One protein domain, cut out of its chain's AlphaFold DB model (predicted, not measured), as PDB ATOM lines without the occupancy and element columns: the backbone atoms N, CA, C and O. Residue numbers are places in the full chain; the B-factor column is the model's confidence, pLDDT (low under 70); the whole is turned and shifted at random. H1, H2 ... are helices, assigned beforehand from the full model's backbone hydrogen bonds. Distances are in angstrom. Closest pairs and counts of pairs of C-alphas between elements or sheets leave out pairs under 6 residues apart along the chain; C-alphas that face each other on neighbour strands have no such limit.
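What this domain is: This is residues 32 to 128 of the 131 residues of an uncharacterized protein of Acinetobacter baumannii 625974 (UniProt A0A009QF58). One long helix, H1, runs the whole length of a thin rod, and the chain then folds back beside it as two shorter helices, H2 and H3, placed one after the other. The return is open at the turn: H3 packs on the first part of H1, residues 32 to 49, while residues 58 to 99, with the far part of H1 and most of H2, stand free. The printed part has 97 residues with three named helices, in the order H1, H2, H3, and no named strand; the class is all helix. The whole is extended, with a radius of gyration of the C-alphas of 22.0 A, and the C-alphas span 69 by 20 by 19 A.

Where its parts are: Find C-alpha 32 at (44.611, -20.356, -4.338), where H1, residues 32 to 78, begins. From there the y values climb until C-alpha 78 at (35.910, 46.321, 4.516), and the helix measures 67.8 A from first to last C-alpha. Next look at H2, residues 83 to 103, where y falls again over a length of 30.1 A. H3, residues 108 to 126, continues the way back over 26.9 A and ends with C-alpha 126 at (39.195, -21.842, 4.816).

How they stand to each other: Start from H1 and look at its residues 32 to 49, which alone touch H3, with 11 pairs of C-alphas within 8 A. The closest C-alphas of the two helices are those of Glu 39 and Leu 117, 6.2 A apart. H1 and H3 run opposite ways at a steep tilt of 39 degrees, and their centres are 24.2 A apart. Further along, H1 and H2 are apart, with no C-alpha of the one within 8 A of the other. H2 and H3 are apart by the same measure, and H2 touches no helix. In the backbones of H1, H2 and H3, every O i to N i+4 pair is within hydrogen-bond range.

The domain as a whole: Look for the greatest distance between the C-alphas of Gln 78 and Arg 127, the two farthest apart, at 69.9 A. The first and last printed C-alphas, those of Pro 32 and Gly 128, are 9.8 A apart. Without the stretch that stands free, the body of 55 residues spans 40 by 17 by 13 A. The printed part has no cut, and the links from H1 to H2 and from H2 to H3 are tight, with 4 residues in each. In the B-factor column you will find a mean pLDDT of the printed part of 86.1, and no printed residue is under 70.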
ATOM      1  N   PRO A  32      44.045 -21.373  -5.224       83.94
ATOM      2  CA  PRO A  32      44.611 -20.356  -4.338       83.94
ATOM      3  C   PRO A  32      45.415 -19.268  -5.062       83.94
ATOM      4  O   PRO A  32      45.313 -18.096  -4.708       83.94
ATOM      5  N   GLU A  33      46.170 -19.632  -6.096       84.94
ATOM      6  CA  GLU A  33      46.975 -18.703  -6.895       84.94
ATOM      7  C   GLU A  33      46.080 -17.760  -7.707       84.94
ATOM      8  O   GLU A  33      46.291 -16.546  -7.698       84.94
ATOM      9  N   GLU A  34      45.031 -18.303  -8.339       84.81
ATOM     10  CA  GLU A  34      44.014 -17.525  -9.058       84.81
ATOM     11  C   GLU A  34      43.283 -16.553  -8.111       84.81
ATOM     12  O   GLU A  34      43.023 -15.409  -8.477       84.81
ATOM     13  N   LEU A  35      42.992 -16.970  -6.872       85.75
ATOM     14  CA  LEU A  35      42.363 -16.123  -5.846       85.75
ATOM     15  C   LEU A  35      43.257 -14.953  -5.420       85.75
ATOM     16  O   LEU A  35      42.762 -13.838  -5.271       85.75
ATOM     17  N   ILE A  36      44.560 -15.184  -5.241       87.62
ATOM     18  CA  ILE A  36      45.524 -14.121  -4.908       87.62
ATOM     19  C   ILE A  36      45.656 -13.137  -6.077       87.62
ATOM     20  O   ILE A  36      45.706 -11.919  -5.869       87.62
ATOM     21  N   GLN A  37      45.679 -13.643  -7.312       87.56
ATOM     22  CA  GLN A  37      45.714 -12.800  -8.503       87.56
ATOM     23  C   GLN A  37      44.446 -11.944  -8.616       87.56
ATOM     24  O   GLN A  37      44.547 -10.727  -8.791       87.56
ATOM     25  N   GLU A  38      43.268 -12.541  -8.430       86.00
ATOM     26  CA  GLU A  38      41.992 -11.823  -8.431       86.00
ATOM     27  C   GLU A  38      41.937 -10.786  -7.296       86.00
ATOM     28  O   GLU A  38      41.527  -9.651  -7.527       86.00
ATOM     29  N   GLU A  39      42.433 -11.103  -6.093       87.25
ATOM     30  CA  GLU A  39      42.544 -10.144  -4.982       87.25
ATOM     31  C   GLU A  39      43.361  -8.909  -5.387       87.25
ATOM     32  O   GLU A  39      42.938  -7.770  -5.159       87.25
ATOM     33  N   SER A  40      44.526  -9.124  -6.004       87.88
ATOM     34  CA  SER A  40      45.409  -8.041  -6.446       87.88
ATOM     35  C   SER A  40      44.751  -7.164  -7.517       87.88
ATOM     36  O   SER A  40      44.784  -5.935  -7.418       87.88
ATOM     37  N   HIS A  41      44.063  -7.782  -8.479       88.50
ATOM     38  CA  HIS A  41      43.336  -7.094  -9.541       88.50
ATOM     39  C   HIS A  41      42.176  -6.253  -8.983       88.50
ATOM     40  O   HIS A  41      42.035  -5.073  -9.304       88.50
ATOM     41  N   ARG A  42      41.381  -6.819  -8.071       87.38
ATOM     42  CA  ARG A  42      40.243  -6.140  -7.429       87.38
ATOM     43  C   ARG A  42      40.692  -4.964  -6.563       87.38
ATOM     44  O   ARG A  42      40.041  -3.920  -6.558       87.38
ATOM     45  N   ARG A  43      41.831  -5.096  -5.873       89.69
ATOM     46  CA  ARG A  43      42.460  -3.987  -5.136       89.69
ATOM     47  C   ARG A  43      42.916  -2.864  -6.062       89.69
ATOM     48  O   ARG A  43      42.687  -1.708  -5.719       89.69
ATOM     49  N   ALA A  44      43.505  -3.187  -7.215       89.38
ATOM     50  CA  ALA A  44      43.909  -2.187  -8.203       89.38
ATOM     51  C   ALA A  44      42.699  -1.399  -8.742       89.38
ATOM     52  O   ALA A  44      42.716  -0.169  -8.765       89.38
ATOM     53  N   LEU A  45      41.602  -2.093  -9.065       88.38
ATOM     54  CA  LEU A  45      40.352  -1.450  -9.489       88.38
ATOM     55  C   LEU A  45      39.785  -0.512  -8.412       88.38
ATOM     56  O   LEU A  45      39.380   0.610  -8.716       88.38
ATOM     57  N   LEU A  46      39.792  -0.944  -7.147       89.31
ATOM     58  CA  LEU A  46      39.376  -0.106  -6.017       89.31
ATOM     59  C   LEU A  46      40.277   1.121  -5.836       89.31
ATOM     60  O   LEU A  46      39.774   2.212  -5.561       89.31
ATOM     61  N   SER A  47      41.598   0.973  -5.972       88.12
ATOM     62  CA  SER A  47      42.514   2.112  -5.865       88.12
ATOM     63  C   SER A  47      42.334   3.107  -7.006       88.12
ATOM     64  O   SER A  47      42.378   4.312  -6.759       88.12
ATOM     65  N   ASP A  48      42.066   2.633  -8.223       88.19
ATOM     66  CA  ASP A  48      41.824   3.492  -9.381       88.19
ATOM     67  C   ASP A  48      40.523   4.283  -9.239       88.19
ATOM     68  O   ASP A  48      40.487   5.490  -9.499       88.19
ATOM     69  N   GLU A  49      39.454   3.644  -8.758       85.81
ATOM     70  CA  GLU A  49      38.187   4.335  -8.514       85.81
ATOM     71  C   GLU A  49      38.317   5.385  -7.405       85.81
ATOM     72  O   GLU A  49      37.896   6.536  -7.587       85.81
ATOM     73  N   ARG A  50      38.984   5.038  -6.296       85.06
ATOM     74  CA  ARG A  50      39.285   5.989  -5.214       85.06
ATOM     75  C   ARG A  50      40.171   7.133  -5.688       85.06
ATOM     76  O   ARG A  50      39.916   8.282  -5.335       85.06
ATOM     77  N   SER A  51      41.178   6.852  -6.513       86.38
ATOM     78  CA  SER A  51      42.052   7.869  -7.104       86.38
ATOM     79  C   SER A  51      41.260   8.839  -7.982       86.38
ATOM     80  O   SER A  51      41.386  10.058  -7.842       86.38
ATOM     81  N   ARG A  52      40.355   8.323  -8.822       84.50
ATOM     82  CA  ARG A  52      39.462   9.144  -9.652       84.50
ATOM     83  C   ARG A  52      38.565  10.047  -8.803       84.50
ATOM     84  O   ARG A  52      38.431  11.231  -9.111       84.50
ATOM     85  N   LYS A  53      37.985   9.510  -7.726       82.38
ATOM     86  CA  LYS A  53      37.162  10.262  -6.766       82.38
ATOM     87  C   LYS A  53      37.974  11.356  -6.070       82.38
ATOM     88  O   LYS A  53      37.570  12.517  -6.053       82.38
ATOM     89  N   ASN A  54      39.169  11.012  -5.593       83.12
ATOM     90  CA  ASN A  54      40.045  11.946  -4.897       83.12
ATOM     91  C   ASN A  54      40.546  13.073  -5.812       83.12
ATOM     92  O   ASN A  54      40.601  14.229  -5.402       83.12
ATOM     93  N   ARG A  55      40.843  12.776  -7.083       85.00
ATOM     94  CA  ARG A  55      41.254  13.789  -8.067       85.00
ATOM     95  C   ARG A  55      40.182  14.858  -8.273       85.00
ATOM     96  O   ARG A  55      40.506  16.038  -8.395       85.00
ATOM     97  N   THR A  56      38.919  14.451  -8.317       81.56
ATOM     98  CA  THR A  56      37.789  15.380  -8.417       81.56
ATOM     99  C   THR A  56      37.651  16.204  -7.139       81.56
ATOM    100  O   THR A  56      37.587  17.429  -7.219       81.56
ATOM    101  N   ASN A  57      37.710  15.565  -5.967       84.00
ATOM    102  CA  ASN A  57      37.635  16.257  -4.678       84.00
ATOM    103  C   ASN A  57      38.761  17.286  -4.506       84.00
ATOM    104  O   ASN A  57      38.505  18.410  -4.084       84.00
ATOM    105  N   PHE A  58      39.989  16.952  -4.904       84.50
ATOM    106  CA  PHE A  58      41.139  17.852  -4.804       84.50
ATOM    107  C   PHE A  58      40.954  19.143  -5.615       84.50
ATOM    108  O   PHE A  58      41.325  20.223  -5.161       84.50
ATOM    109  N   ARG A  59      40.321  19.061  -6.795       86.44
ATOM    110  CA  ARG A  59      39.989  20.251  -7.600       86.44
ATOM    111  C   ARG A  59      38.997  21.163  -6.881       86.44
ATOM    112  O   ARG A  59      39.197  22.374  -6.866       86.44
ATOM    113  N   PHE A  60      37.967  20.586  -6.261       85.38
ATOM    114  CA  PHE A  60      36.999  21.350  -5.471       85.38
ATOM    115  C   PHE A  60      37.632  21.971  -4.223       85.38
ATOM    116  O   PHE A  60      37.354  23.130  -3.929       85.38
ATOM    117  N   PHE A  61      38.534  21.259  -3.543       86.75
ATOM    118  CA  PHE A  61      39.308  21.822  -2.433       86.75
ATOM    119  C   PHE A  61      40.170  23.010  -2.871       86.75
ATOM    120  O   PHE A  61      40.154  24.046  -2.209       86.75
ATOM    121  N   GLY A  62      40.867  22.902  -4.006       88.62
ATOM    122  CA  GLY A  62      41.640  24.016  -4.559       88.62
ATOM    123  C   GLY A  62      40.769  25.242  -4.855       88.62
ATOM    124  O   GLY A  62      41.126  26.360  -4.488       88.62
ATOM    125  N   PHE A  63      39.591  25.031  -5.447       89.00
ATOM    126  CA  PHE A  63      38.631  26.107  -5.700       89.00
ATOM    127  C   PHE A  63      38.078  26.725  -4.406       89.00
ATOM    128  O   PHE A  63      37.970  27.945  -4.302       89.00
ATOM    129  N   ALA A  64      37.787  25.909  -3.392       86.94
ATOM    130  CA  ALA A  64      37.324  26.387  -2.092       86.94
ATOM    131  C   ALA A  64      38.376  27.264  -1.390       86.94
ATOM    132  O   ALA A  64      38.037  28.332  -0.887       86.94
ATOM    133  N   ILE A  65      39.654  26.863  -1.409       90.25
ATOM    134  CA  ILE A  65      40.768  27.652  -0.851       90.25
ATOM    135  C   ILE A  65      40.922  28.986  -1.590       90.25
ATOM    136  O   ILE A  65      41.155  30.024  -0.966       90.25
ATOM    137  N   PHE A  66      40.764  28.971  -2.914       92.69
ATOM    138  CA  PHE A  66      40.815  30.179  -3.730       92.69
ATOM    139  C   PHE A  66      39.700  31.167  -3.351       92.69
ATOM    140  O   PHE A  66      39.979  32.339  -3.095       92.69
ATOM    141  N   LEU A  67      38.457  30.692  -3.222       89.19
ATOM    142  CA  LEU A  67      37.335  31.523  -2.775       89.19
ATOM    143  C   LEU A  67      37.527  32.052  -1.350       89.19
ATOM    144  O   LEU A  67      37.267  33.227  -1.098       89.19
ATOM    145  N   PHE A  68      38.025  31.217  -0.434       87.94
ATOM    146  CA  PHE A  68      38.326  31.641   0.935       87.94
ATOM    147  C   PHE A  68      39.390  32.737   0.978       87.94
ATOM    148  O   PHE A  68      39.248  33.693   1.734       87.94
ATOM    149  N   SER A  69      40.424  32.634   0.140       91.25
ATOM    150  CA  SER A  69      41.454  33.670   0.023       91.25
ATOM    151  C   SER A  69      40.849  35.002  -0.424       91.25
ATOM    152  O   SER A  69      41.111  36.028   0.197       91.25
ATOM    153  N   ILE A  70      39.989  34.991  -1.449       90.31
ATOM    154  CA  ILE A  70      39.308  36.204  -1.931       90.31
ATOM    155  C   ILE A  70      38.442  36.816  -0.829       90.31
ATOM    156  O   ILE A  70      38.540  38.015  -0.574       90.31
ATOM    157  N   ALA A  71      37.626  36.000  -0.159       85.62
ATOM    158  CA  ALA A  71      36.768  36.460   0.927       85.62
ATOM    159  C   ALA A  71      37.585  37.070   2.078       85.62
ATOM    160  O   ALA A  71      37.207  38.101   2.626       85.62
ATOM    161  N   PHE A  72      38.735  36.476   2.404       86.38
ATOM    162  CA  PHE A  72      39.646  36.991   3.420       86.38
ATOM    163  C   PHE A  72      40.247  38.350   3.034       86.38
ATOM    164  O   PHE A  72      40.221  39.279   3.837       86.38
ATOM    165  N   PHE A  73      40.737  38.508   1.799       88.88
ATOM    166  CA  PHE A  73      41.227  39.804   1.317       88.88
ATOM    167  C   PHE A  73      40.129  40.869   1.306       88.88
ATOM    168  O   PHE A  73      40.375  42.009   1.689       88.88
ATOM    169  N   TRP A  74      38.912  40.494   0.908       84.94
ATOM    170  CA  TRP A  74      37.759  41.390   0.923       84.94
ATOM    171  C   TRP A  74      37.415  41.854   2.343       84.94
ATOM    172  O   TRP A  74      37.210  43.044   2.582       84.94
ATOM    173  N   TYR A  75      37.438  40.928   3.302       84.00
ATOM    174  CA  TYR A  75      37.226  41.227   4.714       84.00
ATOM    175  C   TYR A  75      38.255  42.225   5.265       84.00
ATOM    176  O   TYR A  75      37.877  43.169   5.953       84.00
ATOM    177  N   LEU A  76      39.538  42.074   4.919       84.81
ATOM    178  CA  LEU A  76      40.584  43.008   5.355       84.81
ATOM    179  C   LEU A  76      40.371  44.443   4.852       84.81
ATOM    180  O   LEU A  76      40.787  45.383   5.523       84.81
ATOM    181  N   ILE A  77      39.743  44.617   3.686       86.12
ATOM    182  CA  ILE A  77      39.464  45.942   3.111       86.12
ATOM    183  C   ILE A  77      38.242  46.581   3.780       86.12
ATOM    184  O   ILE A  77      38.244  47.784   4.030       86.12
ATOM    185  N   GLN A  78      37.194  45.797   4.045       83.88
ATOM    186  CA  GLN A  78      35.910  46.321   4.516       83.88
ATOM    187  C   GLN A  78      35.817  46.425   6.045       83.88
ATOM    188  O   GLN A  78      35.074  47.261   6.547       83.88
ATOM    189  N   GLY A  79      36.582  45.617   6.787       75.31
ATOM    190  CA  GLY A  79      36.776  45.733   8.238       75.31
ATOM    191  C   GLY A  79      35.585  45.348   9.123       75.31
ATOM    192  O   GLY A  79      35.783  45.104  10.312       75.31
ATOM    193  N   GLU A  80      34.372  45.243   8.577       76.81
ATOM    194  CA  GLU A  80      33.162  44.910   9.333       76.81
ATOM    195  C   GLU A  80      32.608  43.531   8.954       76.81
ATOM    196  O   GLU A  80      32.420  43.211   7.779       76.81
ATOM    197  N   ILE A  81      32.336  42.703   9.969       72.38
ATOM    198  CA  ILE A  81      31.613  41.437   9.811       72.38
ATOM    199  C   ILE A  81      30.138  41.711  10.097       72.38
ATOM    200  O   ILE A  81      29.755  41.914  11.248       72.38
ATOM    201  N   ASP A  82      29.302  41.679   9.063       82.75
ATOM    202  CA  ASP A  82      27.848  41.713   9.236       82.75
ATOM    203  C   ASP A  82      27.352  40.360   9.787       82.75
ATOM    204  O   ASP A  82      27.836  39.295   9.395       82.75
ATOM    205  N   ILE A  83      26.342  40.376  10.655       85.38
ATOM    206  CA  ILE A  83      25.669  39.178  11.176       85.38
ATOM    207  C   ILE A  83      25.172  38.297  10.018       85.38
ATOM    208  O   ILE A  83      25.265  37.070  10.096       85.38
ATOM    209  N   ALA A  84      24.717  38.901   8.915       82.75
ATOM    210  CA  ALA A  84      24.323  38.162   7.716       82.75
ATOM    211  C   ALA A  84      25.480  37.316   7.150       82.75
ATOM    212  O   ALA A  84      25.293  36.139   6.833       82.75
ATOM    213  N   SER A  85      26.692  37.876   7.088       82.94
ATOM    214  CA  SER A  85      27.889  37.163   6.619       82.94
ATOM    215  C   SER A  85      28.282  36.005   7.541       82.94
ATOM    216  O   SER A  85      28.673  34.940   7.058       82.94
ATOM    217  N   LEU A  86      28.081  36.154   8.854       83.88
ATOM    218  CA  LEU A  86      28.333  35.099   9.837       83.88
ATOM    219  C   LEU A  86      27.350  33.932   9.673       83.88
ATOM    220  O   LEU A  86      27.760  32.768   9.668       83.88
ATOM    221  N   VAL A  87      26.061  34.229   9.485       89.31
ATOM    222  CA  VAL A  87      25.022  33.212   9.251       89.31
ATOM    223  C   VAL A  87      25.275  32.460   7.943       89.31
ATOM    224  O   VAL A  87      25.219  31.229   7.923       89.31
ATOM    225  N   ILE A  88      25.614  33.176   6.866       87.44
ATOM    226  CA  ILE A  88      25.974  32.571   5.575       87.44
ATOM    227  C   ILE A  88      27.222  31.691   5.724       87.44
ATOM    228  O   ILE A  88      27.242  30.559   5.235       87.44
ATOM    229  N   GLY A  89      28.236  32.167   6.454       86.06
ATOM    230  CA  GLY A  89      29.442  31.404   6.765       86.06
ATOM    231  C   GLY A  89      29.119  30.085   7.468       86.06
ATOM    232  O   GLY A  89      29.524  29.022   6.997       86.06
ATOM    233  N   MET A  90      28.309  30.111   8.528       86.69
ATOM    234  CA  MET A  90      27.895  28.893   9.236       86.69
ATOM    235  C   MET A  90      27.089  27.929   8.358       86.69
ATOM    236  O   MET A  90      27.354  26.724   8.364       86.69
ATOM    237  N   ALA A  91      26.141  28.439   7.567       89.81
ATOM    238  CA  ALA A  91      25.365  27.617   6.641       89.81
ATOM    239  C   ALA A  91      26.270  26.927   5.606       89.81
ATOM    240  O   ALA A  91      26.096  25.741   5.320       89.81
ATOM    241  N   SER A  92      27.281  27.638   5.096       87.38
ATOM    242  CA  SER A  92      28.239  27.087   4.134       87.38
ATOM    243  C   SER A  92      29.069  25.941   4.724       87.38
ATOM    244  O   SER A  92      29.225  24.905   4.076       87.38
ATOM    245  N   VAL A  93      29.515  26.066   5.981       87.88
ATOM    246  CA  VAL A  93      30.242  25.002   6.692       87.88
ATOM    247  C   VAL A  93      29.346  23.782   6.890       87.88
ATOM    248  O   VAL A  93      29.774  22.657   6.637       87.88
ATOM    249  N   PHE A  94      28.086  23.982   7.283       90.38
ATOM    250  CA  PHE A  94      27.145  22.876   7.464       90.38
ATOM    251  C   PHE A  94      26.900  22.105   6.159       90.38
ATOM    252  O   PHE A  94      26.961  20.872   6.139       90.38
ATOM    253  N   VAL A  95      26.676  22.824   5.055       89.56
ATOM    254  CA  VAL A  95      26.522  22.224   3.723       89.56
ATOM    255  C   VAL A  95      27.795  21.487   3.317       89.56
ATOM    256  O   VAL A  95      27.708  20.351   2.846       89.56
ATOM    257  N   ALA A  96      28.973  22.070   3.548       86.75
ATOM    258  CA  ALA A  96      30.248  21.428   3.249       86.75
ATOM    259  C   ALA A  96      30.412  20.103   4.010       86.75
ATOM    260  O   ALA A  96      30.724  19.089   3.391       86.75
ATOM    261  N   VAL A  97      30.116  20.069   5.315       86.50
ATOM    262  CA  VAL A  97      30.190  18.844   6.135       86.50
ATOM    263  C   VAL A  97      29.230  17.768   5.624       86.50
ATOM    264  O   VAL A  97      29.623  16.612   5.469       86.50
ATOM    265  N   LYS A  98      27.977  18.129   5.319       86.69
ATOM    266  CA  LYS A  98      26.998  17.176   4.769       86.69
ATOM    267  C   LYS A  98      27.419  16.646   3.403       86.69
ATOM    268  O   LYS A  98      27.271  15.453   3.144       86.69
ATOM    269  N   THR A  99      27.973  17.508   2.561       85.81
ATOM    270  CA  THR A  99      28.462  17.137   1.230       85.81
ATOM    271  C   THR A  99      29.674  16.221   1.326       85.81
ATOM    272  O   THR A  99      29.740  15.236   0.601       85.81
ATOM    273  N   LEU A 100      30.596  16.482   2.258       82.19
ATOM    274  CA  LEU A 100      31.766  15.638   2.490       82.19
ATOM    275  C   LEU A 100      31.354  14.249   2.994       82.19
ATOM    276  O   LEU A 100      31.800  13.238   2.462       82.19
ATOM    277  N   HIS A 101      30.409  14.195   3.936       81.56
ATOM    278  CA  HIS A 101      29.860  12.932   4.425       81.56
ATOM    279  C   HIS A 101      29.126  12.149   3.324       81.56
ATOM    280  O   HIS A 101      29.217  10.925   3.259       81.56
ATOM    281  N   ALA A 102      28.390  12.832   2.443       78.50
ATOM    282  CA  ALA A 102      27.768  12.197   1.284       78.50
ATOM    283  C   ALA A 102      28.822  11.709   0.278       78.50
ATOM    284  O   ALA A 102      28.696  10.609  -0.259       78.50
ATOM    285  N   ALA A 103      29.882  12.487   0.064       76.62
ATOM    286  CA  ALA A 103      30.983  12.120  -0.809       76.62
ATOM    287  C   ALA A 103      31.719  10.882  -0.293       76.62
ATOM    288  O   ALA A 103      32.097  10.057  -1.110       76.62
ATOM    289  N   ASP A 104      31.866  10.683   1.016       75.75
ATOM    290  CA  ASP A 104      32.530   9.499   1.581       75.75
ATOM    291  C   ASP A 104      31.703   8.210   1.505       75.75
ATOM    292  O   ASP A 104      32.237   7.123   1.736       75.75
ATOM    293  N   THR A 105      30.429   8.281   1.107       80.12
ATOM    294  CA  THR A 105      29.641   7.062   0.905       80.12
ATOM    295  C   THR A 105      30.238   6.211  -0.231       80.12
ATOM    296  O   THR A 105      30.538   6.737  -1.312       80.12
ATOM    297  N   PRO A 106      30.482   4.905   0.003       80.00
ATOM    298  CA  PRO A 106      31.072   4.040  -1.008       80.00
ATOM    299  C   PRO A 106      30.071   3.772  -2.129       80.00
ATOM    300  O   PRO A 106      28.882   3.544  -1.869       80.00
ATOM    301  N   THR A 107      30.552   3.774  -3.373       84.44
ATOM    302  CA  THR A 107      29.712   3.463  -4.538       84.44
ATOM    303  C   THR A 107      29.230   2.012  -4.472       84.44
ATOM    304  O   THR A 107      29.834   1.159  -3.816       84.44
ATOM    305  N   ASP A 108      28.138   1.684  -5.165       85.31
ATOM    306  CA  ASP A 108      27.665   0.294  -5.211       85.31
ATOM    307  C   ASP A 108      28.689  -0.645  -5.860       85.31
ATOM    308  O   ASP A 108      28.747  -1.827  -5.522       85.31
ATOM    309  N   PHE A 109      29.542  -0.119  -6.743       85.88
ATOM    310  CA  PHE A 109      30.684  -0.859  -7.260       85.88
ATOM    311  C   PHE A 109      31.733  -1.091  -6.168       85.88
ATOM    312  O   PHE A 109      32.089  -2.245  -5.940       85.88
ATOM    313  N   GLU A 110      32.171  -0.056  -5.441       85.75
ATOM    314  CA  GLU A 110      33.135  -0.198  -4.339       85.75
ATOM    315  C   GLU A 110      32.650  -1.206  -3.292       85.75
ATOM    316  O   GLU A 110      33.414  -2.073  -2.867       85.75
ATOM    317  N   LYS A 111      31.362  -1.154  -2.923       89.00
ATOM    318  CA  LYS A 111      30.746  -2.130  -2.011       89.00
ATOM    319  C   LYS A 111      30.869  -3.555  -2.542       89.00
ATOM    320  O   LYS A 111      31.268  -4.444  -1.797       89.00
ATOM    321  N   ARG A 112      30.557  -3.783  -3.824       87.62
ATOM    322  CA  ARG A 112      30.690  -5.109  -4.451       87.62
ATOM    323  C   ARG A 112      32.138  -5.588  -4.444       87.62
ATOM    324  O   ARG A 112      32.379  -6.729  -4.073       87.62
ATOM    325  N   GLN A 113      33.094  -4.725  -4.784       89.00
ATOM    326  CA  GLN A 113      34.511  -5.101  -4.761       89.00
ATOM    327  C   GLN A 113      34.989  -5.442  -3.343       89.00
ATOM    328  O   GLN A 113      35.730  -6.405  -3.168       89.00
ATOM    329  N   LEU A 114      34.548  -4.697  -2.323       89.19
ATOM    330  CA  LEU A 114      34.874  -4.983  -0.923       89.19
ATOM    331  C   LEU A 114      34.278  -6.312  -0.448       89.19
ATOM    332  O   LEU A 114      34.984  -7.088   0.195       89.19
ATOM    333  N   LEU A 115      33.022  -6.603  -0.801       90.56
ATOM    334  CA  LEU A 115      32.387  -7.888  -0.490       90.56
ATOM    335  C   LEU A 115      33.128  -9.051  -1.155       90.56
ATOM    336  O   LEU A 115      33.433 -10.039  -0.496       90.56
ATOM    337  N   THR A 116      33.493  -8.906  -2.429       89.25
ATOM    338  CA  THR A 116      34.292  -9.906  -3.147       89.25
ATOM    339  C   THR A 116      35.670 -10.097  -2.516       89.25
ATOM    340  O   THR A 116      36.116 -11.227  -2.357       89.25
ATOM    341  N   LEU A 117      36.351  -9.025  -2.102       90.69
ATOM    342  CA  LEU A 117      37.628  -9.142  -1.391       90.69
ATOM    343  C   LEU A 117      37.479  -9.871  -0.053       90.69
ATOM    344  O   LEU A 117      38.336 -10.680   0.306       90.69
ATOM    345  N   GLN A 118      36.392  -9.612   0.674       91.38
ATOM    346  CA  GLN A 118      36.085 -10.312   1.915       91.38
ATOM    347  C   GLN A 118      35.823 -11.803   1.661       91.38
ATOM    348  O   GLN A 118      36.361 -12.649   2.379       91.38
ATOM    349  N   GLU A 119      35.076 -12.138   0.612       89.69
ATOM    350  CA  GLU A 119      34.834 -13.517   0.184       89.69
ATOM    351  C   GLU A 119      36.144 -14.232  -0.175       89.69
ATOM    352  O   GLU A 119      36.431 -15.291   0.377       89.69
ATOM    353  N   ILE A 120      37.002 -13.613  -0.996       89.12
ATOM    354  CA  ILE A 120      38.327 -14.152  -1.345       89.12
ATOM    355  C   ILE A 120      39.164 -14.396  -0.085       89.12
ATOM    356  O   ILE A 120      39.768 -15.457   0.064       89.12
ATOM    357  N   SER A 121      39.180 -13.438   0.848       88.62
ATOM    358  CA  SER A 121      39.926 -13.583   2.101       88.62
ATOM    359  C   SER A 121      39.409 -14.743   2.956       88.62
ATOM    360  O   SER A 121      40.206 -15.461   3.558       88.62
ATOM    361  N   THR A 122      38.093 -14.967   2.952       90.50
ATOM    362  CA  THR A 122      37.445 -16.064   3.677       90.50
ATOM    363  C   THR A 122      37.798 -17.402   3.036       90.50
ATOM    364  O   THR A 122      38.266 -18.297   3.730       90.50
ATOM    365  N   LEU A 123      37.711 -17.510   1.706       89.25
ATOM    366  CA  LEU A 123      38.088 -18.715   0.959       89.25
ATOM    367  C   LEU A 123      39.571 -19.070   1.133       89.25
ATOM    368  O   LEU A 123      39.921 -20.233   1.323       89.25
ATOM    369  N   LEU A 124      40.466 -18.078   1.100       88.00
ATOM    370  CA  LEU A 124      41.895 -18.295   1.352       88.00
ATOM    371  C   LEU A 124      42.165 -18.763   2.789       88.00
ATOM    372  O   LEU A 124      43.098 -19.540   3.014       88.00
ATOM    373  N   ARG A 125      41.345 -18.316   3.747       88.88
ATOM    374  CA  ARG A 125      41.422 -18.729   5.150       88.88
ATOM    375  C   ARG A 125      40.911 -20.146   5.368       88.88
ATOM    376  O   ARG A 125      41.595 -20.940   6.006       88.88
ATOM    377  N   GLU A 126      39.763 -20.487   4.790       89.38
ATOM    378  CA  GLU A 126      39.195 -21.842   4.816       89.38
ATOM    379  C   GLU A 126      40.154 -22.876   4.218       89.38
ATOM    380  O   GLU A 126      40.260 -23.997   4.708       89.38
ATOM    381  N   ARG A 127      40.911 -22.480   3.191       86.06
ATOM    382  CA  ARG A 127      41.905 -23.332   2.525       86.06
ATOM    383  C   ARG A 127      43.265 -23.371   3.230       86.06
ATOM    384  O   ARG A 127      44.179 -24.020   2.732       86.06
ATOM    385  N   GLY A 128      43.429 -22.670   4.355       83.38
ATOM    386  CA  GLY A 128      44.659 -22.677   5.154       83.38
ATOM    387  C   GLY A 128      45.851 -21.936   4.533       83.38
ATOM    388  O   GLY A 128      46.963 -22.041   5.046       83.38
TER     389      GLY A 128